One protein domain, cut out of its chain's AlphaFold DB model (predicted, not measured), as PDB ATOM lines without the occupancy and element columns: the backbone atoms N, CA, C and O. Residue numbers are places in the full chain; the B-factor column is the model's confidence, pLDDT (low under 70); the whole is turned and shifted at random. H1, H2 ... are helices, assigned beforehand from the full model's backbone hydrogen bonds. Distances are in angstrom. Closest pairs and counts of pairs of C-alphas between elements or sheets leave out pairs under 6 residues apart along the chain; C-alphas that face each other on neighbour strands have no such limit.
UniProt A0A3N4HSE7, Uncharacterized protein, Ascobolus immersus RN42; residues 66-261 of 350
ATOM      1  N   VAL A  66     175.523 101.249  97.468       92.88
ATOM      2  CA  VAL A  66     174.519 101.290  96.398       92.88
ATOM      3  C   VAL A  66     173.355 100.366  96.749       92.88
ATOM      4  O   VAL A  66     172.199 100.776  96.651       92.88
ATOM      5  N   GLU A  67     173.649  99.160  97.235       94.19
ATOM      6  CA  GLU A  67     172.626  98.210  97.682       94.19
ATOM      7  C   GLU A  67     171.913  98.695  98.951       94.19
ATOM      8  O   GLU A  67     170.688  98.639  99.022       94.19
ATOM      9  N   LEU A  68     172.640  99.271  99.915       94.25
ATOM     10  CA  LEU A  68     172.016  99.873 101.101       94.25
ATOM     11  C   LEU A  68     171.093 101.047 100.748       94.25
ATOM     12  O   LEU A  68     170.042 101.221 101.369       94.25
ATOM     13  N   LEU A  69     171.465 101.863  99.757       90.12
ATOM     14  CA  LEU A  69     170.605 102.929  99.251       90.12
ATOM     15  C   LEU A  69     169.365 102.356  98.557       90.12
ATOM     16  O   LEU A  69     168.264 102.873  98.749       90.12
ATOM     17  N   PHE A  70     169.525 101.269  97.801       90.06
ATOM     18  CA  PHE A  70     168.411 100.555  97.182       90.06
ATOM     19  C   PHE A  70     167.439 100.008  98.236       90.06
ATOM     20  O   PHE A  70     166.225 100.187  98.109       90.06
ATOM     21  N   ASP A  71     167.957  99.393  99.300       90.81
ATOM     22  CA  ASP A  71     167.167  98.900 100.431       90.81
ATOM     23  C   ASP A  71     166.418 100.029 101.133       90.81
ATOM     24  O   ASP A  71     165.218  99.909 101.389       90.81
ATOM     25  N   PHE A  72     167.100 101.151 101.387       89.50
ATOM     26  CA  PHE A  72     166.478 102.334 101.968       89.50
ATOM     27  C   PHE A  72     165.262 102.765 101.139       89.50
ATOM     28  O   PHE A  72     164.164 102.854 101.684       89.50
ATOM     29  N   TYR A  73     165.415 102.934  99.823       82.69
ATOM     30  CA  TYR A  73     164.315 103.336  98.940       82.69
ATOM     31  C   TYR A  73     163.205 102.293  98.822       82.69
ATOM     32  O   TYR A  73     162.032 102.654  98.797       82.69
ATOM     33  N   SER A  74     163.560 101.010  98.797       82.44
ATOM     34  CA  SER A  74     162.587  99.916  98.718       82.44
ATOM     35  C   SER A  74     161.752  99.783  99.995       82.44
ATOM     36  O   SER A  74     160.628  99.287  99.950       82.44
ATOM     37  N   SER A  75     162.293 100.212 101.139       83.88
ATOM     38  CA  SER A  75     161.620 100.139 102.440       83.88
ATOM     39  C   SER A  75     160.636 101.285 102.703       83.88
ATOM     40  O   SER A  75     159.783 101.164 103.585       83.88
ATOM     41  N   VAL A  76     160.729 102.393 101.958       78.00
ATOM     42  CA  VAL A  76     159.834 103.545 102.125       78.00
ATOM     43  C   VAL A  76     158.478 103.219 101.483       78.00
ATOM     44  O   VAL A  76     158.422 102.975 100.277       78.00
ATOM     45  N   PRO A  77     157.362 103.209 102.242       69.44
ATOM     46  CA  PRO A  77     156.052 102.874 101.693       69.44
ATOM     47  C   PRO A  77     155.656 103.831 100.564       69.44
ATOM     48  O   PRO A  77     155.547 105.041 100.779       69.44
ATOM     49  N   LEU A  78     155.344 103.275  99.386       54.28
ATOM     50  CA  LEU A  78     154.921 104.024  98.191       54.28
ATOM     51  C   LEU A  78     153.714 104.953  98.427       54.28
ATOM     52  O   LEU A  78     153.513 105.902  97.675       54.28
ATOM     53  N   SER A  79     152.929 104.725  99.486       43.81
ATOM     54  CA  SER A  79     151.802 105.588  99.860       43.81
ATOM     55  C   SER A  79     152.219 106.941 100.451       43.81
ATOM     56  O   SER A  79     151.414 107.866 100.443       43.81
ATOM     57  N   VAL A  80     153.448 107.069 100.966       47.28
ATOM     58  CA  VAL A  80     154.040 108.339 101.436       47.28
ATOM     59  C   VAL A  80     154.904 108.968 100.339       47.28
ATOM     60  O   VAL A  80     155.045 110.184 100.265       47.28
ATOM     61  N   SER A  81     155.436 108.144  99.438       40.97
ATOM     62  CA  SER A  81     156.256 108.549  98.300       40.97
ATOM     63  C   SER A  81     155.491 108.445  96.983       40.97
ATOM     64  O   SER A  81     155.991 107.884  96.008       40.97
ATOM     65  N   ASN A  82     154.279 109.002  96.923       42.38
ATOM     66  CA  ASN A  82     153.750 109.378  95.620       42.38
ATOM     67  C   ASN A  82     154.762 110.401  95.059       42.38
ATOM     68  O   ASN A  82     155.021 111.393  95.742       42.38
ATOM     69  N   PRO A  83     155.372 110.215  93.876       46.78
ATOM     70  CA  PRO A  83     156.286 111.217  93.318       46.78
ATOM     71  C   PRO A  83     155.586 112.577  93.159       46.78
ATOM     72  O   PRO A  83     156.213 113.622  93.250       46.78
ATOM     73  N   GLN A  84     154.252 112.559  93.026       41.50
ATOM     74  CA  GLN A  84     153.379 113.736  93.053       41.50
ATOM     75  C   GLN A  84     153.064 114.279  94.467       41.50
ATOM     76  O   GLN A  84     152.512 115.366  94.591       41.50
ATOM     77  N   SER A  85     153.402 113.567  95.543       38.94
ATOM     78  CA  SER A  85     153.295 114.014  96.947       38.94
ATOM     79  C   SER A  85     154.590 114.642  97.480       38.94
ATOM     80  O   SER A  85     154.565 115.213  98.568       38.94
ATOM     81  N   LEU A  86     155.695 114.600  96.727       43.69
ATOM     82  CA  LEU A  86     156.813 115.541  96.920       43.69
ATOM     83  C   LEU A  86     156.439 116.957  96.439       43.69
ATOM     84  O   LEU A  86     157.061 117.941  96.816       43.69
ATOM     85  N   SER A  87     155.345 117.076  95.686       38.12
ATOM     86  CA  SER A  87     154.647 118.323  95.376       38.12
ATOM     87  C   SER A  87     153.337 118.428  96.164       38.12
ATOM     88  O   SER A  87     152.251 118.449  95.586       38.12
ATOM     89  N   ALA A  88     153.405 118.456  97.498       38.00
ATOM     90  CA  ALA A  88     152.239 118.830  98.298       38.00
ATOM     91  C   ALA A  88     151.817 120.279  97.957       38.00
ATOM     92  O   ALA A  88     152.677 121.159  97.850       38.00
ATOM     93  N   PRO A  89     150.515 120.552  97.769       44.88
ATOM     94  CA  PRO A  89     150.046 121.874  97.386       44.88
ATOM     95  C   PRO A  89     150.098 122.841  98.584       44.88
ATOM     96  O   PRO A  89     149.755 122.485  99.708       44.88
ATOM     97  N   GLU A  90     150.511 124.080  98.302       41.97
ATOM     98  CA  GLU A  90     150.344 125.300  99.121       41.97
ATOM     99  C   GLU A  90     151.289 125.608 100.299       41.97
ATOM    100  O   GLU A  90     151.065 126.593 101.002       41.97
ATOM    101  N   ARG A  91     152.438 124.937 100.447       43.16
ATOM    102  CA  ARG A  91     153.582 125.566 101.143       43.16
ATOM    103  C   ARG A  91     154.698 125.868 100.153       43.16
ATOM    104  O   ARG A  91     155.415 124.991  99.689       43.16
ATOM    105  N   GLN A  92     154.776 127.144  99.781       48.47
ATOM    106  CA  GLN A  92     155.784 127.691  98.881       48.47
ATOM    107  C   GLN A  92     157.195 127.354  99.393       48.47
ATOM    108  O   GLN A  92     157.503 127.624 100.550       48.47
ATOM    109  N   SER A  93     158.052 126.859  98.489       47.00
ATOM    110  CA  SER A  93     159.522 127.025  98.481       47.00
ATOM    111  C   SER A  93     160.494 125.887  98.853       47.00
ATOM    112  O   SER A  93     161.647 126.197  99.130       47.00
ATOM    113  N   VAL A  94     160.163 124.595  98.699       50.97
ATOM    114  CA  VAL A  94     161.238 123.568  98.540       50.97
ATOM    115  C   VAL A  94     161.075 122.519  97.404       50.97
ATOM    116  O   VAL A  94     161.696 121.467  97.480       50.97
ATOM    117  N   PRO A  95     160.324 122.735  96.299       55.03
ATOM    118  CA  PRO A  95     160.186 121.702  95.258       55.03
ATOM    119  C   PRO A  95     161.446 121.479  94.393       55.03
ATOM    120  O   PRO A  95     161.582 120.436  93.771       55.03
ATOM    121  N   PHE A  96     162.386 122.430  94.334       56.31
ATOM    122  CA  PHE A  96     163.511 122.360  93.383       56.31
ATOM    123  C   PHE A  96     164.584 121.317  93.752       56.31
ATOM    124  O   PHE A  96     165.283 120.793  92.887       56.31
ATOM    125  N   TYR A  97     164.735 121.033  95.042       61.66
ATOM    126  CA  TYR A  97     165.834 120.229  95.572       61.66
ATOM    127  C   TYR A  97     165.552 118.725  95.544       61.66
ATOM    128  O   TYR A  97     166.446 117.936  95.220       61.66
ATOM    129  N   ASP A  98     164.297 118.335  95.774       68.50
ATOM    130  CA  ASP A  98     163.873 116.938  95.687       68.50
ATOM    131  C   ASP A  98     164.027 116.385  94.257       68.50
ATOM    132  O   ASP A  98     164.423 115.230  94.093       68.50
ATOM    133  N   ASP A  99     163.817 117.206  93.222       71.06
ATOM    134  CA  ASP A  99     164.005 116.804  91.820       71.06
ATOM    135  C   ASP A  99     165.468 116.436  91.521       71.06
ATOM    136  O   ASP A  99     165.753 115.388  90.934       71.06
ATOM    137  N   ILE A 100     166.416 117.269  91.964       71.25
ATOM    138  CA  ILE A 100     167.854 117.052  91.735       71.25
ATOM    139  C   ILE A 100     168.331 115.811  92.485       71.25
ATOM    140  O   ILE A 100     169.017 114.959  91.913       71.25
ATOM    141  N   LEU A 101     167.958 115.691  93.761       76.62
ATOM    142  CA  LEU A 101     168.339 114.542  94.572       76.62
ATOM    143  C   LEU A 101     167.769 113.248  93.974       76.62
ATOM    144  O   LEU A 101     168.495 112.262  93.852       76.62
ATOM    145  N   THR A 102     166.516 113.272  93.511       80.81
ATOM    146  CA  THR A 102     165.865 112.135  92.841       80.81
ATOM    147  C   THR A 102     166.637 111.682  91.604       80.81
ATOM    148  O   THR A 102     166.896 110.488  91.452       80.81
ATOM    149  N   VAL A 103     167.068 112.609  90.740       78.31
ATOM    150  CA  VAL A 103     167.886 112.278  89.556       78.31
ATOM    151  C   VAL A 103     169.183 111.572  89.958       78.31
ATOM    152  O   VAL A 103     169.581 110.586  89.335       78.31
ATOM    153  N   VAL A 104     169.831 112.049  91.016       79.75
ATOM    154  CA  VAL A 104     171.110 111.512  91.497       79.75
ATOM    155  C   VAL A 104     170.938 110.119  92.077       79.75
ATOM    156  O   VAL A 104     171.694 109.218  91.725       79.75
ATOM    157  N   ILE A 105     169.910 109.919  92.900       84.12
ATOM    158  CA  ILE A 105     169.555 108.606  93.442       84.12
ATOM    159  C   ILE A 105     169.306 107.624  92.310       84.12
ATOM    160  O   ILE A 105     169.904 106.555  92.304       84.12
ATOM    161  N   ILE A 106     168.484 107.989  91.327       82.25
ATOM    162  CA  ILE A 106     168.184 107.122  90.185       82.25
ATOM    163  C   ILE A 106     169.477 106.700  89.483       82.25
ATOM    164  O   ILE A 106     169.681 105.510  89.253       82.25
ATOM    165  N   ARG A 107     170.394 107.639  89.219       80.31
ATOM    166  CA  ARG A 107     171.690 107.325  88.599       80.31
ATOM    167  C   ARG A 107     172.552 106.390  89.440       80.31
ATOM    168  O   ARG A 107     173.212 105.532  88.871       80.31
ATOM    169  N   ILE A 108     172.556 106.539  90.763       83.81
ATOM    170  CA  ILE A 108     173.285 105.638  91.667       83.81
ATOM    171  C   ILE A 108     172.647 104.250  91.660       83.81
ATOM    172  O   ILE A 108     173.348 103.253  91.508       83.81
ATOM    173  N   LEU A 109     171.321 104.179  91.797       85.75
ATOM    174  CA  LEU A 109     170.578 102.924  91.867       85.75
ATOM    175  C   LEU A 109     170.708 102.102  90.581       85.75
ATOM    176  O   LEU A 109     170.665 100.882  90.653       85.75
ATOM    177  N   MET A 110     170.965 102.728  89.431       82.25
ATOM    178  CA  MET A 110     171.292 102.016  88.188       82.25
ATOM    179  C   MET A 110     172.564 101.164  88.263       82.25
ATOM    180  O   MET A 110     172.747 100.275  87.433       82.25
ATOM    181  N   HIS A 111     173.451 101.427  89.224       84.25
ATOM    182  CA  HIS A 111     174.618 100.586  89.482       84.25
ATOM    183  C   HIS A 111     174.311  99.413  90.422       84.25
ATOM    184  O   HIS A 111     175.180  98.564  90.628       84.25
ATOM    185  N   SER A 112     173.100  99.345  90.985       87.62
ATOM    186  CA  SER A 112     172.665  98.201  91.781       87.62
ATOM    187  C   SER A 112     172.490  96.976  90.896       87.62
ATOM    188  O   SER A 112     171.973  97.048  89.780       87.62
ATOM    189  N   ARG A 113     172.840  95.806  91.432       87.44
ATOM    190  CA  ARG A 113     172.580  94.517  90.766       87.44
ATOM    191  C   ARG A 113     171.093  94.182  90.709       87.44
ATOM    192  O   ARG A 113     170.694  93.309  89.945       87.44
ATOM    193  N   ARG A 114     170.295  94.855  91.539       84.62
ATOM    194  CA  ARG A 114     168.841  94.716  91.641       84.62
ATOM    195  C   ARG A 114     168.097  95.678  90.724       84.62
ATOM    196  O   ARG A 114     166.871  95.676  90.720       84.62
ATOM    197  N   TRP A 115     168.821  96.504  89.968       81.38
ATOM    198  CA  TRP A 115     168.233  97.327  88.926       81.38
ATOM    199  C   TRP A 115     167.758  96.432  87.775       81.38
ATOM    200  O   TRP A 115     168.499  96.149  86.832       81.38
ATOM    201  N   ASP A 116     166.524  95.949  87.881       80.81
ATOM    202  CA  ASP A 116     165.865  95.115  86.882       80.81
ATOM    203  C   ASP A 116     164.664  95.825  86.234       80.81
ATOM    204  O   ASP A 116     164.276  96.944  86.594       80.81
ATOM    205  N   ASP A 117     164.074  95.174  85.229       67.19
ATOM    206  CA  ASP A 117     162.891  95.693  84.540       67.19
ATOM    207  C   ASP A 117     161.674  95.849  85.474       67.19
ATOM    208  O   ASP A 117     160.819  96.695  85.209       67.19
ATOM    209  N   GLY A 118     161.615  95.105  86.585       70.94
ATOM    210  CA  GLY A 118     160.547  95.208  87.580       70.94
ATOM    211  C   GLY A 118     160.626  96.501  88.393       70.94
ATOM    212  O   GLY A 118     159.604  97.142  88.637       70.94
ATOM    213  N   PHE A 119     161.833  96.954  88.744       70.06
ATOM    214  CA  PHE A 119     162.027  98.266  89.368       70.06
ATOM    215  C   PHE A 119     161.658  99.418  88.414       70.06
ATOM    216  O   PHE A 119     161.065 100.419  88.824       70.06
ATOM    217  N   LEU A 120     161.941  99.263  87.115       66.44
ATOM    218  CA  LEU A 120     161.557 100.242  86.091       66.44
ATOM    219  C   LEU A 120     160.039 100.365  85.914       66.44
ATOM    220  O   LEU A 120     159.559 101.453  85.586       66.44
ATOM    221  N   ASP A 121     159.287  99.286  86.135       67.31
ATOM    222  CA  ASP A 121     157.825  99.315  86.079       67.31
ATOM    223  C   ASP A 121     157.229 100.162  87.219       67.31
ATOM    224  O   ASP A 121     156.256 100.887  86.995       67.31
ATOM    225  N   VAL A 122     157.866 100.183  88.401       65.88
ATOM    226  CA  VAL A 122     157.486 101.061  89.531       65.88
ATOM    227  C   VAL A 122     157.690 102.542  89.190       65.88
ATOM    228  O   VAL A 122     156.899 103.391  89.598       65.88
ATOM    229  N   LEU A 123     158.712 102.865  88.393       65.69
ATOM    230  CA  LEU A 123     159.005 104.240  87.970       65.69
ATOM    231  C   LEU A 123     158.126 104.737  86.799       65.69
ATOM    232  O   LEU A 123     158.206 105.910  86.422       65.69
ATOM    233  N   GLY A 124     157.237 103.905  86.239       66.94
ATOM    234  CA  GLY A 124     156.189 104.324  85.301       66.94
ATOM    235  C   GLY A 124     156.684 105.164  84.110       66.94
ATOM    236  O   GLY A 124     157.685 104.847  83.480       66.94
ATOM    237  N   ARG A 125     155.983 106.266  83.777       54.56
ATOM    238  CA  ARG A 125     156.303 107.169  82.640       54.56
ATOM    239  C   ARG A 125     157.715 107.770  82.682       54.56
ATOM    240  O   ARG A 125     158.245 108.113  81.628       54.56
ATOM    241  N   VAL A 126     158.338 107.841  83.859       58.69
ATOM    242  CA  VAL A 126     159.721 108.314  84.024       58.69
ATOM    243  C   VAL A 126     160.700 107.373  83.300       58.69
ATOM    244  O   VAL A 126     161.743 107.810  82.821       58.69
ATOM    245  N   ARG A 127     160.311 106.103  83.096       62.81
ATOM    246  CA  ARG A 127     161.058 105.063  82.372       62.81
ATOM    247  C   ARG A 127     161.543 105.500  80.996       62.81
ATOM    248  O   ARG A 127     162.695 105.232  80.689       62.81
ATOM    249  N   GLN A 128     160.721 106.139  80.160       60.09
ATOM    250  CA  GLN A 128     161.112 106.402  78.765       60.09
ATOM    251  C   GLN A 128     162.076 107.593  78.648       60.09
ATOM    252  O   GLN A 128     163.082 107.505  77.941       60.09
ATOM    253  N   ASP A 129     161.811 108.671  79.390       62.72
ATOM    254  CA  ASP A 129     162.679 109.854  79.425       62.72
ATOM    255  C   ASP A 129     163.996 109.569  80.136       62.72
ATOM    256  O   ASP A 129     165.052 110.010  79.676       62.72
ATOM    257  N   LEU A 130     163.959 108.774  81.209       63.47
ATOM    258  CA  LEU A 130     165.175 108.257  81.810       63.47
ATOM    259  C   LEU A 130     165.886 107.349  80.821       63.47
ATOM    260  O   LEU A 130     167.049 107.597  80.570       63.47
ATOM    261  N   LYS A 131     165.238 106.378  80.168       64.25
ATOM    262  CA  LYS A 131     165.934 105.399  79.307       64.25
ATOM    263  C   LYS A 131     166.712 106.059  78.170       64.25
ATOM    264  O   LYS A 131     167.832 105.646  77.887       64.25
ATOM    265  N   ASN A 132     166.181 107.150  77.624       63.91
ATOM    266  CA  ASN A 132     166.859 107.970  76.619       63.91
ATOM    267  C   ASN A 132     167.998 108.844  77.185       63.91
ATOM    268  O   ASN A 132     168.897 109.229  76.442       63.91
ATOM    269  N   ARG A 133     167.980 109.150  78.488       63.78
ATOM    270  CA  ARG A 133     169.044 109.848  79.236       63.78
ATOM    271  C   ARG A 133     169.979 108.894  80.016       63.78
ATOM    272  O   ARG A 133     170.961 109.353  80.588       63.78
ATOM    273  N   MET A 134     169.677 107.589  80.054       57.62
ATOM    274  CA  MET A 134     170.252 106.552  80.937       57.62
ATOM    275  C   MET A 134     171.369 105.723  80.283       57.62
ATOM    276  O   MET A 134     171.896 104.818  80.924       57.62
ATOM    277  N   SER A 135     171.794 106.014  79.047       56.28
ATOM    278  CA  SER A 135     173.029 105.411  78.506       56.28
ATOM    279  C   SER A 135     174.292 105.869  79.247       56.28
ATOM    280  O   SER A 135     175.382 105.363  78.993       56.28
ATOM    281  N   ASP A 136     174.153 106.834  80.154       63.34
ATOM    282  CA  ASP A 136     175.247 107.646  80.648       63.34
ATOM    283  C   ASP A 136     175.384 107.477  82.169       63.34
ATOM    284  O   ASP A 136     174.812 108.226  82.964       63.34
ATOM    285  N   GLN A 137     176.134 106.454  82.568       71.88
ATOM    286  CA  GLN A 137     176.397 106.112  83.966       71.88
ATOM    287  C   GLN A 137     177.393 107.079  84.630       71.88
ATOM    288  O   GLN A 137     178.244 107.678  83.965       71.88
ATOM    289  N   LEU A 138     177.301 107.224  85.957       78.25
ATOM    290  CA  LEU A 138     178.356 107.863  86.750       78.25
ATOM    291  C   LEU A 138     179.644 107.022  86.662       78.25
ATOM    292  O   LEU A 138     179.564 105.810  86.439       78.25
ATOM    293  N   PRO A 139     180.837 107.619  86.859       86.06
ATOM    294  CA  PRO A 139     182.055 106.834  87.027       86.06
ATOM    295  C   PRO A 139     181.834 105.786  88.130       86.06
ATOM    296  O   PRO A 139     181.515 106.176  89.261       86.06
ATOM    297  N   PRO A 140     181.988 104.477  87.852       86.75
ATOM    298  CA  PRO A 140     181.711 103.426  88.833       86.75
ATOM    299  C   PRO A 140     182.472 103.618  90.152       86.75
ATOM    300  O   PRO A 140     181.942 103.332  91.222       86.75
ATOM    301  N   GLN A 141     183.681 104.184  90.084       89.00
ATOM    302  CA  GLN A 141     184.535 104.480  91.237       89.00
ATOM    303  C   GLN A 141     183.920 105.516  92.189       89.00
ATOM    304  O   GLN A 141     184.178 105.477  93.387       89.00
ATOM    305  N   LEU A 142     183.095 106.437  91.678       87.50
ATOM    306  CA  LEU A 142     182.425 107.449  92.498       87.50
ATOM    307  C   LEU A 142     181.095 106.951  93.063       87.50
ATOM    308  O   LEU A 142     180.627 107.491  94.060       87.50
ATOM    309  N   CYS A 143     180.486 105.927  92.458       88.81
ATOM    310  CA  CYS A 143     179.129 105.504  92.802       88.81
ATOM    311  C   CYS A 143     178.996 105.110  94.274       88.81
ATOM    312  O   CYS A 143     178.052 105.545  94.921       88.81
ATOM    313  N   GLN A 144     179.963 104.374  94.828       91.06
ATOM    314  CA  GLN A 144     179.944 103.970  96.239       91.06
ATOM    315  C   GLN A 144     180.076 105.168  97.193       91.06
ATOM    316  O   GLN A 144     179.274 105.310  98.115       91.06
ATOM    317  N   SER A 145     181.027 106.078  96.951       89.31
ATOM    318  CA  SER A 145     181.202 107.273  97.792       89.31
ATOM    319  C   SER A 145     179.996 108.208  97.724       89.31
ATOM    320  O   SER A 145     179.563 108.726  98.753       89.31
ATOM    321  N   VAL A 146     179.410 108.390  96.537       87.31
ATOM    322  CA  VAL A 146     178.196 109.197  96.376       87.31
ATOM    323  C   VAL A 146     177.000 108.509  97.037       87.31
ATOM    324  O   VAL A 146     176.252 109.169  97.754       87.31
ATOM    325  N   ALA A 147     176.831 107.194  96.858       90.19
ATOM    326  CA  ALA A 147     175.764 106.428  97.501       90.19
ATOM    327  C   ALA A 147     175.831 106.553  99.024       90.19
ATOM    328  O   ALA A 147     174.819 106.850  99.654       90.19
ATOM    329  N   ARG A 148     177.030 106.417  99.606       91.31
ATOM    330  CA  ARG A 148     177.271 106.637 101.038       91.31
ATOM    331  C   ARG A 148     176.841 108.035 101.472       91.31
ATOM    332  O   ARG A 148     176.174 108.174 102.494       91.31
ATOM    333  N   HIS A 149     177.204 109.052 100.694       87.12
ATOM    334  CA  HIS A 149     176.893 110.450 100.985       87.12
ATOM    335  C   HIS A 149     175.384 110.718 100.987       87.12
ATOM    336  O   HIS A 149     174.831 111.249 101.951       87.12
ATOM    337  N   VAL A 150     174.699 110.275  99.932       87.94
ATOM    338  CA  VAL A 150     173.243 110.390  99.793       87.94
ATOM    339  C   VAL A 150     172.532 109.611 100.895       87.94
ATOM    340  O   VAL A 150     171.647 110.150 101.556       87.94
ATOM    341  N   LEU A 151     172.944 108.365 101.146       90.75
ATOM    342  CA  LEU A 151     172.354 107.525 102.184       90.75
ATOM    343  C   LEU A 151     172.492 108.164 103.567       90.75
ATOM    344  O   LEU A 151     171.520 108.214 104.322       90.75
ATOM    345  N   PHE A 152     173.673 108.699 103.887       90.12
ATOM    346  CA  PHE A 152     173.902 109.390 105.148       90.12
ATOM    347  C   PHE A 152     172.959 110.581 105.320       90.12
ATOM    348  O   PHE A 152     172.337 110.705 106.378       90.12
ATOM    349  N   TYR A 153     172.804 111.417 104.291       87.25
ATOM    350  CA  TYR A 153     171.867 112.537 104.330       87.25
ATOM    351  C   TYR A 153     170.435 112.080 104.558       87.25
ATOM    352  O   TYR A 153     169.782 112.572 105.478       87.25
ATOM    353  N   LEU A 154     169.967 111.103 103.783       87.56
ATOM    354  CA  LEU A 154     168.601 110.597 103.883       87.56
ATOM    355  C   LEU A 154     168.300 110.020 105.273       87.56
ATOM    356  O   LEU A 154     167.230 110.276 105.822       87.56
ATOM    357  N   GLN A 155     169.247 109.279 105.853       90.94
ATOM    358  CA  GLN A 155     169.074 108.620 107.148       90.94
ATOM    359  C   GLN A 155     169.244 109.563 108.346       90.94
ATOM    360  O   GLN A 155     168.570 109.386 109.359       90.94
ATOM    361  N   ASN A 156     170.157 110.535 108.264       87.38
ATOM    362  CA  ASN A 156     170.608 111.285 109.439       87.38
ATOM    363  C   ASN A 156     170.243 112.771 109.389       87.38
ATOM    364  O   ASN A 156     169.880 113.344 110.415       87.38
ATOM    365  N   LEU A 157     170.328 113.403 108.216       82.25
ATOM    366  CA  LEU A 157     170.244 114.860 108.093       82.25
ATOM    367  C   LEU A 157     168.888 115.347 107.583       82.25
ATOM    368  O   LEU A 157     168.379 116.341 108.097       82.25
ATOM    369  N   ARG A 158     168.265 114.645 106.631       83.88
ATOM    370  CA  ARG A 158     167.033 115.091 105.960       83.88
ATOM    371  C   ARG A 158     165.916 115.408 106.951       83.88
ATOM    372  O   ARG A 158     165.310 116.470 106.889       83.88
ATOM    373  N   GLY A 159     165.674 114.515 107.912       82.25
ATOM    374  CA  GLY A 159     164.630 114.718 108.921       82.25
ATOM    375  C   GLY A 159     164.876 115.935 109.820       82.25
ATOM    376  O   GLY A 159     163.927 116.526 110.327       82.25
ATOM    377  N   ILE A 160     166.135 116.329 110.011       78.19
ATOM    378  CA  ILE A 160     166.492 117.543 110.745       78.19
ATOM    379  C   ILE A 160     166.259 118.758 109.871       78.19
ATOM    380  O   ILE A 160     165.562 119.667 110.302       78.19
ATOM    381  N   VAL A 161     166.786 118.750 108.647       76.62
ATOM    382  CA  VAL A 161     166.589 119.836 107.683       76.62
ATOM    383  C   VAL A 161     165.102 120.171 107.558       76.62
ATOM    384  O   VAL A 161     164.735 121.318 107.787       76.62
ATOM    385  N   ILE A 162     164.241 119.168 107.344       78.25
ATOM    386  CA  ILE A 162     162.782 119.354 107.253       78.25
ATOM    387  C   ILE A 162     162.225 120.032 108.512       78.25
ATOM    388  O   ILE A 162     161.573 121.067 108.412       78.25
ATOM    389  N   LYS A 163     162.530 119.505 109.707       76.69
ATOM    390  CA  LYS A 163     162.049 120.073 110.982       76.69
ATOM    391  C   LYS A 163     162.489 121.518 111.200       76.69
ATOM    392  O   LYS A 163     161.775 122.285 111.838       76.69
ATOM    393  N   TYR A 164     163.676 121.880 110.724       72.06
ATOM    394  CA  TYR A 164     164.182 123.244 110.825       72.06
ATOM    395  C   TYR A 164     163.577 124.167 109.763       72.06
ATOM    396  O   TYR A 164     163.302 125.320 110.071       72.06
ATOM    397  N   CYS A 165     163.310 123.672 108.553       69.12
ATOM    398  CA  CYS A 165     162.606 124.418 107.508       69.12
ATOM    399  C   CYS A 165     161.139 124.711 107.864       69.12
ATOM    400  O   CYS A 165     160.566 125.665 107.349       69.12
ATOM    401  N   GLU A 166     160.524 123.916 108.744       73.38
ATOM    402  CA  GLU A 166     159.176 124.173 109.269       73.38
ATOM    403  C   GLU A 166     159.127 125.312 110.302       73.38
ATOM    404  O   GLU A 166     158.047 125.839 110.582       73.38
ATOM    405  N   GLN A 167     160.270 125.697 110.879       71.75
ATOM    406  CA  GLN A 167     160.345 126.826 111.802       71.75
ATOM    407  C   GLN A 167     160.303 128.141 111.011       71.75
ATOM    408  O   GLN A 167     160.847 128.209 109.906       71.75
ATOM    409  N   PRO A 168     159.659 129.200 111.542       71.81
ATOM    410  CA  PRO A 168     159.675 130.505 110.894       71.81
ATOM    411  C   PRO A 168     161.130 130.936 110.652       71.81
ATOM    412  O   PRO A 168     161.982 130.643 111.495       71.81
ATOM    413  N   PRO A 169     161.425 131.593 109.515       61.84
ATOM    414  CA  PRO A 169     162.779 131.955 109.120       61.84
ATOM    415  C   PRO A 169     163.333 133.011 110.076       61.84
ATOM    416  O   PRO A 169     163.279 134.206 109.812       61.84
ATOM    417  N   ASP A 170     163.858 132.565 111.207       62.94
ATOM    418  CA  ASP A 170     164.760 133.361 112.013       62.94
ATOM    419  C   ASP A 170     166.144 133.257 111.360       62.94
ATOM    420  O   ASP A 170     166.582 132.164 110.990       62.94
ATOM    421  N   HIS A 171     166.796 134.394 111.129       50.44
ATOM    422  CA  HIS A 171     167.849 134.636 110.128       50.44
ATOM    423  C   HIS A 171     169.201 133.892 110.319       50.44
ATOM    424  O   HIS A 171     170.264 134.396 109.956       50.44
ATOM    425  N   SER A 172     169.224 132.658 110.823       51.94
ATOM    426  CA  SER A 172     170.426 131.816 110.915       51.94
ATOM    427  C   SER A 172     170.097 130.372 110.497       51.94
ATOM    428  O   SER A 172     169.872 129.517 111.350       51.94
ATOM    429  N   THR A 173     169.926 130.014 109.218       60.53
ATOM    430  CA  THR A 173     170.776 130.095 107.995       60.53
ATOM    431  C   THR A 173     171.827 128.971 107.782       60.53
ATOM    432  O   THR A 173     172.111 128.708 106.626       60.53
ATOM    433  N   PRO A 174     172.332 128.176 108.756       62.62
ATOM    434  CA  PRO A 174     173.240 127.052 108.445       62.62
ATOM    435  C   PRO A 174     172.591 125.812 107.811       62.62
ATOM    436  O   PRO A 174     173.220 125.123 107.016       62.62
ATOM    437  N   LEU A 175     171.349 125.481 108.174       64.19
ATOM    438  CA  LEU A 175     170.755 124.188 107.794       64.19
ATOM    439  C   LEU A 175     170.152 124.175 106.389       64.19
ATOM    440  O   LEU A 175     170.238 123.162 105.707       64.19
ATOM    441  N   TYR A 176     169.626 125.311 105.924       66.50
ATOM    442  CA  TYR A 176     169.255 125.480 104.516       66.50
ATOM    443  C   TYR A 176     170.480 125.360 103.599       66.50
ATOM    444  O   TYR A 176     170.404 124.817 102.502       66.50
ATOM    445  N   LEU A 177     171.631 125.841 104.070       67.31
ATOM    446  CA  LEU A 177     172.892 125.735 103.346       67.31
ATOM    447  C   LEU A 177     173.358 124.275 103.254       67.31
ATOM    448  O   LEU A 177     173.785 123.850 102.186       67.31
ATOM    449  N   LEU A 178     173.178 123.490 104.321       68.94
ATOM    450  CA  LEU A 178     173.423 122.046 104.300       68.94
ATOM    451  C   LEU A 178     172.536 121.342 103.263       68.94
ATOM    452  O   LEU A 178     173.039 120.566 102.461       68.94
ATOM    453  N   ASP A 179     171.240 121.653 103.219       70.75
ATOM    454  CA  ASP A 179     170.329 121.097 102.209       70.75
ATOM    455  C   ASP A 179     170.759 121.454 100.779       70.75
ATOM    456  O   ASP A 179     170.890 120.590  99.907       70.75
ATOM    457  N   ALA A 180     171.094 122.729 100.569       70.31
ATOM    458  CA  ALA A 180     171.637 123.217  99.313       70.31
ATOM    459  C   ALA A 180     172.959 122.525  98.951       70.31
ATOM    460  O   ALA A 180     173.231 122.355  97.765       70.31
ATOM    461  N   GLU A 181     173.768 122.081  99.921       73.81
ATOM    462  CA  GLU A 181     174.966 121.289  99.647       73.81
ATOM    463  C   GLU A 181     174.629 119.956  99.017       73.81
ATOM    464  O   GLU A 181     175.138 119.659  97.944       73.81
ATOM    465  N   TYR A 182     173.782 119.158  99.664       71.50
ATOM    466  CA  TYR A 182     173.484 117.804  99.213       71.50
ATOM    467  C   TYR A 182     172.810 117.844  97.843       71.50
ATOM    468  O   TYR A 182     173.099 117.023  96.968       71.50
ATOM    469  N   CYS A 183     172.027 118.892  97.596       68.25
ATOM    470  CA  CYS A 183     171.481 119.179  96.281       68.25
ATOM    471  C   CYS A 183     172.541 119.663  95.294       68.25
ATOM    472  O   CYS A 183     172.562 119.227  94.144       68.25
ATOM    473  N   SER A 184     173.465 120.526  95.717       68.44
ATOM    474  CA  SER A 184     174.574 120.965  94.874       68.44
ATOM    475  C   SER A 184     175.467 119.791  94.499       68.44
ATOM    476  O   SER A 184     175.793 119.665  93.332       68.44
ATOM    477  N   LEU A 185     175.768 118.861  95.407       68.19
ATOM    478  CA  LEU A 185     176.502 117.633  95.119       68.19
ATOM    479  C   LEU A 185     175.766 116.806  94.076       68.19
ATOM    480  O   LEU A 185     176.383 116.349  93.115       68.19
ATOM    481  N   GLY A 186     174.443 116.722  94.202       66.38
ATOM    482  CA  GLY A 186     173.602 116.161  93.164       66.38
ATOM    483  C   GLY A 186     173.771 116.849  91.805       66.38
ATOM    484  O   GLY A 186     174.029 116.199  90.797       66.38
ATOM    485  N   THR A 187     173.749 118.179  91.787       64.88
ATOM    486  CA  THR A 187     173.874 119.000  90.568       64.88
ATOM    487  C   THR A 187     175.284 118.939  89.951       64.88
ATOM    488  O   THR A 187     175.459 118.977  88.729       64.88
ATOM    489  N   LEU A 188     176.309 118.849  90.803       63.03
ATOM    490  CA  LEU A 188     177.731 118.794  90.464       63.03
ATOM    491  C   LEU A 188     178.080 117.462  89.805       63.03
ATOM    492  O   LEU A 188     178.806 117.437  88.805       63.03
ATOM    493  N   LEU A 189     177.524 116.376  90.337       66.44
ATOM    494  CA  LEU A 189     177.602 115.051  89.739       66.44
ATOM    495  C   LEU A 189     176.777 114.973  88.456       66.44
ATOM    496  O   LEU A 189     177.226 114.355  87.495       66.44
ATOM    497  N   ASP A 190     175.613 115.626  88.423       65.25
ATOM    498  CA  ASP A 190     174.670 115.539  87.309       65.25
ATOM    499  C   ASP A 190     175.183 116.205  86.026       65.25
ATOM    500  O   ASP A 190     175.023 115.647  84.939       65.25
ATOM    501  N   THR A 191     175.843 117.361  86.134       70.81
ATOM    502  CA  THR A 191     176.168 118.172  84.953       70.81
ATOM    503  C   THR A 191     177.634 118.077  84.543       70.81
ATOM    504  O   THR A 191     177.940 117.456  83.532       70.81
ATOM    505  N   ASN A 192     178.578 118.654  85.287       78.94
ATOM    506  CA  ASN A 192     179.953 118.779  84.784       78.94
ATOM    507  C   ASN A 192     180.776 117.490  84.878       78.94
ATOM    508  O   ASN A 192     181.438 117.118  83.909       78.94
ATOM    509  N   VAL A 193     180.753 116.795  86.017       81.69
ATOM    510  CA  VAL A 193     181.545 115.562  86.203       81.69
ATOM    511  C   VAL A 193     181.088 114.497  85.223       81.69
ATOM    512  O   VAL A 193     181.900 113.911  84.509       81.69
ATOM    513  N   TRP A 194     179.775 114.301  85.159       81.12
ATOM    514  CA  TRP A 194     179.145 113.348  84.269       81.12
ATOM    515  C   TRP A 194     179.384 113.686  82.794       81.12
ATOM    516  O   TRP A 194     179.842 112.818  82.054       81.12
ATOM    517  N   LEU A 195     179.189 114.945  82.365       82.56
ATOM    518  CA  LEU A 195     179.492 115.343  80.984       82.56
ATOM    519  C   LEU A 195     180.954 115.064  80.640       82.56
ATOM    520  O   LEU A 195     181.253 114.576  79.552       82.56
ATOM    521  N   ARG A 196     181.883 115.356  81.553       86.62
ATOM    522  CA  ARG A 196     183.303 115.088  81.317       86.62
ATOM    523  C   ARG A 196     183.587 113.596  81.231       86.62
ATOM    524  O   ARG A 196     184.299 113.199  80.319       86.62
ATOM    525  N   TYR A 197     183.025 112.785  82.120       87.31
ATOM    526  CA  TYR A 197     183.197 111.335  82.080       87.31
ATOM    527  C   TYR A 197     182.675 110.743  80.771       87.31
ATOM    528  O   TYR A 197     183.421 110.075  80.059       87.31
ATOM    529  N   ARG A 198     181.438 111.090  80.395       85.25
ATOM    530  CA  ARG A 198     180.798 110.641  79.153       85.25
ATOM    531  C   ARG A 198     181.617 110.981  77.907       85.25
ATOM    532  O   ARG A 198     181.661 110.200  76.965       85.25
ATOM    533  N   ASN A 199     182.262 112.144  77.897       88.31
ATOM    534  CA  ASN A 199     183.092 112.590  76.778       88.31
ATOM    535  C   ASN A 199     184.558 112.111  76.868       88.31
ATOM    536  O   ASN A 199     185.384 112.568  76.084       88.31
ATOM    537  N   GLY A 200     184.916 111.249  77.830       89.06
ATOM    538  CA  GLY A 200     186.300 110.795  78.026       89.06
ATOM    539  C   GLY A 200     187.264 111.899  78.492       89.06
ATOM    540  O   GLY A 200     188.472 111.795  78.316       89.06
ATOM    541  N   LEU A 201     186.737 112.982  79.070       89.44
ATOM    542  CA  LEU A 201     187.480 114.159  79.538       89.44
ATOM    543  C   LEU A 201     187.740 114.157  81.052       89.44
ATOM    544  O   LEU A 201     188.320 115.120  81.572       89.44
ATOM    545  N   LEU A 202     187.260 113.146  81.778       89.31
ATOM    546  CA  LEU A 202     187.489 112.983  83.211       89.31
ATOM    547  C   LEU A 202     188.655 112.014  83.429       89.31
ATOM    548  O   LEU A 202     188.538 110.829  83.133       89.31
ATOM    549  N   ARG A 203     189.787 112.528  83.918       91.00
ATOM    550  CA  ARG A 203     190.996 111.726  84.162       91.00
ATOM    551  C   ARG A 203     190.888 110.922  85.454       91.00
ATOM    552  O   ARG A 203     190.228 111.357  86.396       91.00
ATOM    553  N   GLU A 204     191.637 109.827  85.545       91.62
ATOM    554  CA  GLU A 204     191.720 108.995  86.755       91.62
ATOM    555  C   GLU A 204     192.186 109.784  87.983       91.62
ATOM    556  O   GLU A 204     191.570 109.691  89.042       91.62
ATOM    557  N   GLY A 205     193.210 110.635  87.834       90.38
ATOM    558  CA  GLY A 205     193.679 111.507  88.914       90.38
ATOM    559  C   GLY A 205     192.576 112.422  89.452       90.38
ATOM    560  O   GLY A 205     192.468 112.621  90.658       90.38
ATOM    561  N   GLN A 206     191.691 112.915  88.579       88.81
ATOM    562  CA  GLN A 206     190.534 113.701  89.001       88.81
ATOM    563  C   GLN A 206     189.534 112.826  89.740       88.81
ATOM    564  O   GLN A 206     189.186 113.173  90.857       88.81
ATOM    565  N   VAL A 207     189.132 111.679  89.180       89.38
ATOM    566  CA  VAL A 207     188.220 110.729  89.848       89.38
ATOM    567  C   VAL A 207     188.708 110.401  91.261       89.38
ATOM    568  O   VAL A 207     187.934 110.498  92.210       89.38
ATOM    569  N   ARG A 208     190.002 110.113  91.416       89.88
ATOM    570  CA  ARG A 208     190.628 109.822  92.705       89.88
ATOM    571  C   ARG A 208     190.541 110.994  93.687       89.88
ATOM    572  O   ARG A 208     190.176 110.794  94.841       89.88
ATOM    573  N   LEU A 209     190.833 112.216  93.236       87.56
ATOM    574  CA  LEU A 209     190.709 113.420  94.067       87.56
ATOM    575  C   LEU A 209     189.262 113.698  94.472       87.56
ATOM    576  O   LEU A 209     189.018 114.134  95.592       87.56
ATOM    577  N   LEU A 210     188.303 113.435  93.583       85.94
ATOM    578  CA  LEU A 210     186.886 113.570  93.907       85.94
ATOM    579  C   LEU A 210     186.474 112.550  94.962       85.94
ATOM    580  O   LEU A 210     185.816 112.907  95.930       85.94
ATOM    581  N   GLN A 211     186.898 111.298  94.814       86.94
ATOM    582  CA  GLN A 211     186.632 110.262  95.801       86.94
ATOM    583  C   GLN A 211     187.206 110.640  97.175       86.94
ATOM    584  O   GLN A 211     186.481 110.603  98.166       86.94
ATOM    585  N   ALA A 212     188.465 111.083  97.229       87.19
ATOM    586  CA  ALA A 212     189.101 111.539  98.465       87.19
ATOM    587  C   ALA A 212     188.361 112.733  99.093       87.19
ATOM    588  O   ALA A 212     188.087 112.726 100.292       87.19
ATOM    589  N   ALA A 213     187.952 113.709  98.276       83.94
ATOM    590  CA  ALA A 213     187.137 114.845  98.700       83.94
ATOM    591  C   ALA A 213     185.821 114.399  99.359       83.94
ATOM    592  O   ALA A 213     185.521 114.810 100.477       83.94
ATOM    593  N   TYR A 214     185.065 113.512  98.704       82.81
ATOM    594  CA  TYR A 214     183.801 112.999  99.237       82.81
ATOM    595  C   TYR A 214     183.984 112.229 100.544       82.81
ATOM    596  O   TYR A 214     183.202 112.411 101.476       82.81
ATOM    597  N   MET A 215     185.002 111.372 100.622       85.69
ATOM    598  CA  MET A 215     185.273 110.565 101.814       85.69
ATOM    599  C   MET A 215     185.713 111.435 103.000       85.69
ATOM    600  O   MET A 215     185.276 111.199 104.130       85.69
ATOM    601  N   SER A 216     186.513 112.470 102.736       85.31
ATOM    602  CA  SER A 216     186.923 113.465 103.729       85.31
ATOM    603  C   SER A 216     185.715 114.237 104.267       85.31
ATOM    604  O   SER A 216     185.415 114.152 105.461       85.31
ATOM    605  N   SER A 217     184.919 114.858 103.382       82.69
ATOM    606  CA  SER A 217     183.694 115.573 103.771       82.69
ATOM    607  C   SER A 217     182.722 114.670 104.536       82.69
ATOM    608  O   SER A 217     182.144 115.082 105.538       82.69
ATOM    609  N   MET A 218     182.566 113.410 104.114       86.62
ATOM    610  CA  MET A 218     181.727 112.440 104.822       86.62
ATOM    611  C   MET A 218     182.191 112.175 106.245       86.62
ATOM    612  O   MET A 218     181.374 112.131 107.164       86.62
ATOM    613  N   THR A 219     183.494 112.007 106.432       88.50
ATOM    614  CA  THR A 219     184.075 111.779 107.754       88.50
ATOM    615  C   THR A 219     183.804 112.974 108.667       88.50
ATOM    616  O   THR A 219     183.403 112.794 109.819       88.50
ATOM    617  N   GLU A 220     183.939 114.195 108.149       86.12
ATOM    618  CA  GLU A 220     183.608 115.415 108.888       86.12
ATOM    619  C   GLU A 220     182.119 115.502 109.228       86.12
ATOM    620  O   GLU A 220     181.774 115.805 110.372       86.12
ATOM    621  N   TYR A 221     181.230 115.175 108.284       83.94
ATOM    622  CA  TYR A 221     179.790 115.159 108.532       83.94
ATOM    623  C   TYR A 221     179.384 114.128 109.572       83.94
ATOM    624  O   TYR A 221     178.571 114.430 110.443       83.94
ATOM    625  N   GLU A 222     179.968 112.934 109.542       87.88
ATOM    626  CA  GLU A 222     179.727 111.916 110.559       87.88
ATOM    627  C   GLU A 222     180.218 112.363 111.940       87.88
ATOM    628  O   GLU A 222     179.521 112.170 112.938       87.88
ATOM    629  N   GLN A 223     181.401 112.978 112.025       87.12
ATOM    630  CA  GLN A 223     181.929 113.502 113.286       87.12
ATOM    631  C   GLN A 223     181.062 114.634 113.833       87.12
ATOM    632  O   GLN A 223     180.702 114.625 115.013       87.12
ATOM    633  N   LEU A 224     180.699 115.585 112.973       82.44
ATOM    634  CA  LEU A 224     179.789 116.667 113.306       82.44
ATOM    635  C   LEU A 224     178.463 116.093 113.803       82.44
ATOM    636  O   LEU A 224     178.012 116.441 114.888       82.44
ATOM    637  N   TRP A 225     177.891 115.140 113.070       83.94
ATOM    638  CA  TRP A 225     176.651 114.469 113.432       83.94
ATOM    639  C   TRP A 225     176.716 113.788 114.799       83.94
ATOM    640  O   TRP A 225     175.823 113.977 115.625       83.94
ATOM    641  N   ARG A 226     177.798 113.056 115.091       87.12
ATOM    642  CA  ARG A 226     178.018 112.460 116.419       87.12
ATOM    643  C   ARG A 226     178.008 113.531 117.509       87.12
ATOM    644  O   ARG A 226     177.322 113.353 118.512       87.12
ATOM    645  N   ARG A 227     178.682 114.668 117.291       83.50
ATOM    646  CA  ARG A 227     178.686 115.791 118.246       83.50
ATOM    647  C   ARG A 227     177.300 116.407 118.424       83.50
ATOM    648  O   ARG A 227     176.947 116.728 119.555       83.50
ATOM    649  N   LEU A 228     176.515 116.541 117.353       79.31
ATOM    650  CA  LEU A 228     175.139 117.048 117.421       79.31
ATOM    651  C   LEU A 228     174.218 116.132 118.229       79.31
ATOM    652  O   LEU A 228     173.305 116.616 118.889       79.31
ATOM    653  N   ARG A 229     174.453 114.816 118.204       82.50
ATOM    654  CA  ARG A 229     173.678 113.866 119.016       82.50
ATOM    655  C   ARG A 229     174.054 113.906 120.494       82.50
ATOM    656  O   ARG A 229     173.198 113.627 121.326       82.50
ATOM    657  N   THR A 230     175.308 114.216 120.823       84.94
ATOM    658  CA  THR A 230     175.781 114.236 122.216       84.94
ATOM    659  C   THR A 230     175.611 115.592 122.901       84.94
ATOM    660  O   THR A 230     175.490 115.628 124.122       84.94
ATOM    661  N   HIS A 231     175.605 116.703 122.158       77.31
ATOM    662  CA  HIS A 231     175.514 118.056 122.716       77.31
ATOM    663  C   HIS A 231     174.147 118.687 122.447       77.31
ATOM    664  O   HIS A 231     173.641 118.651 121.331       77.31
ATOM    665  N   SER A 232     173.577 119.362 123.452       67.94
ATOM    666  CA  SER A 232     172.239 119.970 123.366       67.94
ATOM    667  C   SER A 232     172.128 121.144 122.384       67.94
ATOM    668  O   SER A 232     171.017 121.598 122.114       67.94
ATOM    669  N   ARG A 233     173.249 121.680 121.876       70.38
ATOM    670  CA  ARG A 233     173.256 122.764 120.883       70.38
ATOM    671  C   ARG A 233     174.342 122.547 119.820       70.38
ATOM    672  O   ARG A 233     175.508 122.410 120.189       70.38
ATOM    673  N   PRO A 234     173.982 122.567 118.524       67.38
ATOM    674  CA  PRO A 234     174.948 122.637 117.434       67.38
ATOM    675  C   PRO A 234     175.845 123.868 117.573       67.38
ATOM    676  O   PRO A 234     175.331 124.973 117.759       67.38
ATOM    677  N   ASN A 235     177.158 123.702 117.410       78.00
ATOM    678  CA  ASN A 235     178.032 124.829 117.089       78.00
ATOM    679  C   ASN A 235     177.769 125.204 115.622       78.00
ATOM    680  O   ASN A 235     178.247 124.533 114.706       78.00
ATOM    681  N   LYS A 236     176.928 126.223 115.410       73.62
ATOM    682  CA  LYS A 236     176.475 126.655 114.080       73.62
ATOM    683  C   LYS A 236     177.654 127.075 113.206       73.62
ATOM    684  O   LYS A 236     177.666 126.766 112.019       73.62
ATOM    685  N   GLU A 237     178.641 127.738 113.794       74.06
ATOM    686  CA  GLU A 237     179.833 128.235 113.117       74.06
ATOM    687  C   GLU A 237     180.649 127.077 112.535       74.06
ATOM    688  O   GLU A 237     180.985 127.096 111.354       74.06
ATOM    689  N   GLN A 238     180.864 126.020 113.321       77.19
ATOM    690  CA  GLN A 238     181.568 124.822 112.865       77.19
ATOM    691  C   GLN A 238     180.814 124.093 111.742       77.19
ATOM    692  O   GLN A 238     181.439 123.572 110.820       77.19
ATOM    693  N   MET A 239     179.476 124.061 111.785       75.31
ATOM    694  CA  MET A 239     178.677 123.482 110.695       75.31
ATOM    695  C   MET A 239     178.863 124.257 109.391       75.31
ATOM    696  O   MET A 239     179.079 123.655 108.344       75.31
ATOM    697  N   VAL A 240     178.779 125.588 109.465       73.38
ATOM    698  CA  VAL A 240     178.964 126.470 108.307       73.38
ATOM    699  C   VAL A 240     180.384 126.352 107.759       73.38
ATOM    700  O   VAL A 240     180.556 126.341 106.546       73.38
ATOM    701  N   GLU A 241     181.391 126.235 108.621       79.31
ATOM    702  CA  GLU A 241     182.789 126.066 108.218       79.31
ATOM    703  C   GLU A 241     183.009 124.771 107.425       79.31
ATOM    704  O   GLU A 241     183.495 124.827 106.293       79.31
ATOM    705  N   ILE A 242     182.597 123.624 107.981       79.44
ATOM    706  CA  ILE A 242     182.692 122.309 107.322       79.44
ATOM    707  C   ILE A 242     181.971 122.352 105.971       79.44
ATOM    708  O   ILE A 242     182.528 121.971 104.940       79.44
ATOM    709  N   TRP A 243     180.755 122.898 105.972       76.12
ATOM    710  CA  TRP A 243     179.936 123.045 104.779       76.12
ATOM    711  C   TRP A 243     180.613 123.891 103.697       76.12
ATOM    712  O   TRP A 243     180.775 123.451 102.560       76.12
ATOM    713  N   LEU A 244     181.046 125.109 104.038       75.00
ATOM    714  CA  LEU A 244     181.703 126.015 103.096       75.00
ATOM    715  C   LEU A 244     182.972 125.396 102.526       75.00
ATOM    716  O   LEU A 244     183.258 125.589 101.341       75.00
ATOM    717  N   ARG A 245     183.727 124.655 103.339       78.75
ATOM    718  CA  ARG A 245     184.939 123.970 102.897       78.75
ATOM    719  C   ARG A 245     184.612 122.856 101.903       78.75
ATOM    720  O   ARG A 245     185.145 122.876 100.791       78.75
ATOM    721  N   SER A 246     183.681 121.965 102.241       79.00
ATOM    722  CA  SER A 246     183.227 120.882 101.359       79.00
ATOM    723  C   SER A 246     182.633 121.413 100.050       79.00
ATOM    724  O   SER A 246     183.018 120.977  98.961       79.00
ATOM    725  N   LEU A 247     181.767 122.429 100.124       75.94
ATOM    726  CA  LEU A 247     181.182 123.076  98.954       75.94
ATOM    727  C   LEU A 247     182.247 123.761  98.099       75.94
ATOM    728  O   LEU A 247     182.202 123.668  96.874       75.94
ATOM    729  N   THR A 248     183.206 124.453  98.715       76.06
ATOM    730  CA  THR A 248     184.282 125.135  97.985       76.06
ATOM    731  C   THR A 248     185.155 124.129  97.256       76.06
ATOM    732  O   THR A 248     185.451 124.334  96.076       76.06
ATOM    733  N   LEU A 249     185.532 123.040  97.924       74.94
ATOM    734  CA  LEU A 249     186.291 121.953  97.324       74.94
ATOM    735  C   LEU A 249     185.522 121.360  96.142       74.94
ATOM    736  O   LEU A 249     186.034 121.323  95.022       74.94
ATOM    737  N   SER A 250     184.262 120.999  96.375       73.06
ATOM    738  CA  SER A 250     183.366 120.412  95.386       73.06
ATOM    739  C   SER A 250     183.177 121.348  94.191       73.06
ATOM    740  O   SER A 250     183.475 120.985  93.060       73.06
ATOM    741  N   CYS A 251     182.796 122.606  94.396       72.94
ATOM    742  CA  CYS A 251     182.599 123.563  93.308       72.94
ATOM    743  C   CYS A 251     183.896 123.857  92.541       72.94
ATOM    744  O   CYS A 251     183.892 123.910  91.308       72.94
ATOM    745  N   ARG A 252     185.025 124.055  93.233       71.69
ATOM    746  CA  ARG A 252     186.287 124.419  92.567       71.69
ATOM    747  C   ARG A 252     186.903 123.251  91.802       71.69
ATOM    748  O   ARG A 252     187.427 123.476  90.708       71.69
ATOM    749  N   LEU A 253     186.810 122.033  92.335       69.50
ATOM    750  CA  LEU A 253     187.249 120.824  91.640       69.50
ATOM    751  C   LEU A 253     186.301 120.425  90.518       69.50
ATOM    752  O   LEU A 253     186.733 120.241  89.380       69.50
ATOM    753  N   LEU A 254     185.020 120.280  90.852       66.38
ATOM    754  CA  LEU A 254     184.022 119.616  90.017       66.38
ATOM    755  C   LEU A 254     183.416 120.578  89.001       66.38
ATOM    756  O   LEU A 254     183.329 120.258  87.817       66.38
ATOM    757  N   TYR A 255     182.984 121.757  89.457       66.25
ATOM    758  CA  TYR A 255     182.111 122.613  88.660       66.25
ATOM    759  C   TYR A 255     182.875 123.477  87.674       66.25
ATOM    760  O   TYR A 255     182.558 123.537  86.491       66.25
ATOM    761  N   PHE A 256     183.892 124.175  88.159       68.12
ATOM    762  CA  PHE A 256     184.561 125.172  87.334       68.12
ATOM    763  C   PHE A 256     185.711 124.587  86.513       68.12
ATOM    764  O   PHE A 256     186.255 125.262  85.635       68.12
ATOM    765  N   GLY A 257     186.087 123.331  86.786       68.31
ATOM    766  CA  GLY A 257     187.206 122.672  86.128       68.31
ATOM    767  C   GLY A 257     188.487 123.492  86.251       68.31
ATOM    768  O   GLY A 257     189.213 123.618  85.265       68.31
ATOM    769  N   TYR A 258     188.721 124.106  87.420       73.69
ATOM    770  CA  TYR A 258     189.937 124.881  87.684       73.69
ATOM    771  C   TYR A 258     191.157 123.969  87.805       73.69
ATOM    772  O   TYR A 258     192.255 124.352  87.408       73.69
ATOM    773  N   LEU A 259     190.969 122.734  88.279       75.25
ATOM    774  CA  LEU A 259     192.034 121.742  88.318       75.25
ATOM    775  C   LEU A 259     192.190 121.066  86.949       75.25
ATOM    776  O   LEU A 259     191.640 119.998  86.688       75.25
ATOM    777  N   ARG A 260     192.910 121.734  86.039       80.44
ATOM    778  CA  ARG A 260     193.222 121.192  84.701       80.44
ATOM    779  C   ARG A 260     194.601 120.560  84.603       80.44
ATOM    780  O   ARG A 260     194.838 119.817  83.652       80.44
ATOM    781  N   SER A 261     195.485 120.852  85.552       88.38
ATOM    782  CA  SER A 261     196.877 120.416  85.520       88.38
ATOM    783  C   SER A 261     197.030 118.993  86.051       88.38
ATOM    784  O   SER A 261     196.989 118.759  87.255       88.38
TER     785      SER A 261
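What this domain is: This is residues 66 to 261 of the 350 residues of an uncharacterized protein of Ascobolus immersus RN42 (UniProt A0A3N4HSE7). Four long helices, H5 to H8, make an up-and-down bundle, each running against the one before it in the chain; H1 packs on H5, and H2 packs on H5 and H6. The two short helices H3 and H4 lie away from the core and touch no helix. The printed part has 196 residues with eight named helices, H1 to H8 in chain order, and no named strand; the class is all helix. It is compact, with a radius of gyration of the C-alphas of 17.3 A and spans of 49 by 46 by 28 A.

Where its parts are: Find C-alpha 66 at (174.519, 101.290, 96.398); from there H1 runs through residues 66 to 75, 14.3 A. H2 follows at residues 95 to 109, 21.7 A. Next come H3, residues 117 to 122, and H4, residues 126 to 133. Look for H5 from C-alpha 140 at (181.711, 103.426, 88.833) to residue 165, 34.0 A, with a kink of 50 degrees near residue 159. H6, residues 174 to 198, covers 34.4 A and has a kink of 28 degrees near residue 184. H7, residues 204 to 230, is the longest at 39.2 A. H8, residues 236 to 255, covers 26.3 A and ends with C-alpha 255 at (182.111, 122.613, 88.660).

How they stand to each other: Start at H5, the hub, which touches four helices. It touches H1, at Val 66 and Ala 147 with closest C-alphas 5.4 A apart, at a steep tilt of 39 degrees. H5 and H6 form a helical hairpin, opposite ways at a shallow tilt of 24 degrees; the C-alphas of Val 161 and Leu 175 are closest, 6.0 A. H5 touches H7, closest at the C-alphas of Leu 142 and Gln 211, 6.0 A. H7 and H8 form a second helical hairpin at 13 degrees, closest at the C-alphas of Ser 217 and Ser 246, 5.8 A. H6 touches H8, closest at the C-alphas of Pro 174 and Val 240, 5.8 A, while H5 and H8 are apart. H2 touches H6 at a steep tilt of 48 degrees, closest at the C-alphas of Val 104 and Gly 186, 5.5 A. Every O i to N i+4 pair is within hydrogen-bond range in H1, H4, H7 and H8; the counts are 9 of 11 in H2, 1 of 2 in H3, 17 of 22 in H5 and 18 of 21 in H6.

The domain as a whole: The C-alphas farthest apart, those of Ser 79 and Ser 261, are 49.6 A apart. The printed part has no cut, and the link from H1 to H2, residues 76 to 94, is long. The mean pLDDT of the printed part is 74.4; among the residues under 70 are 77 to 98 and 120 to 136.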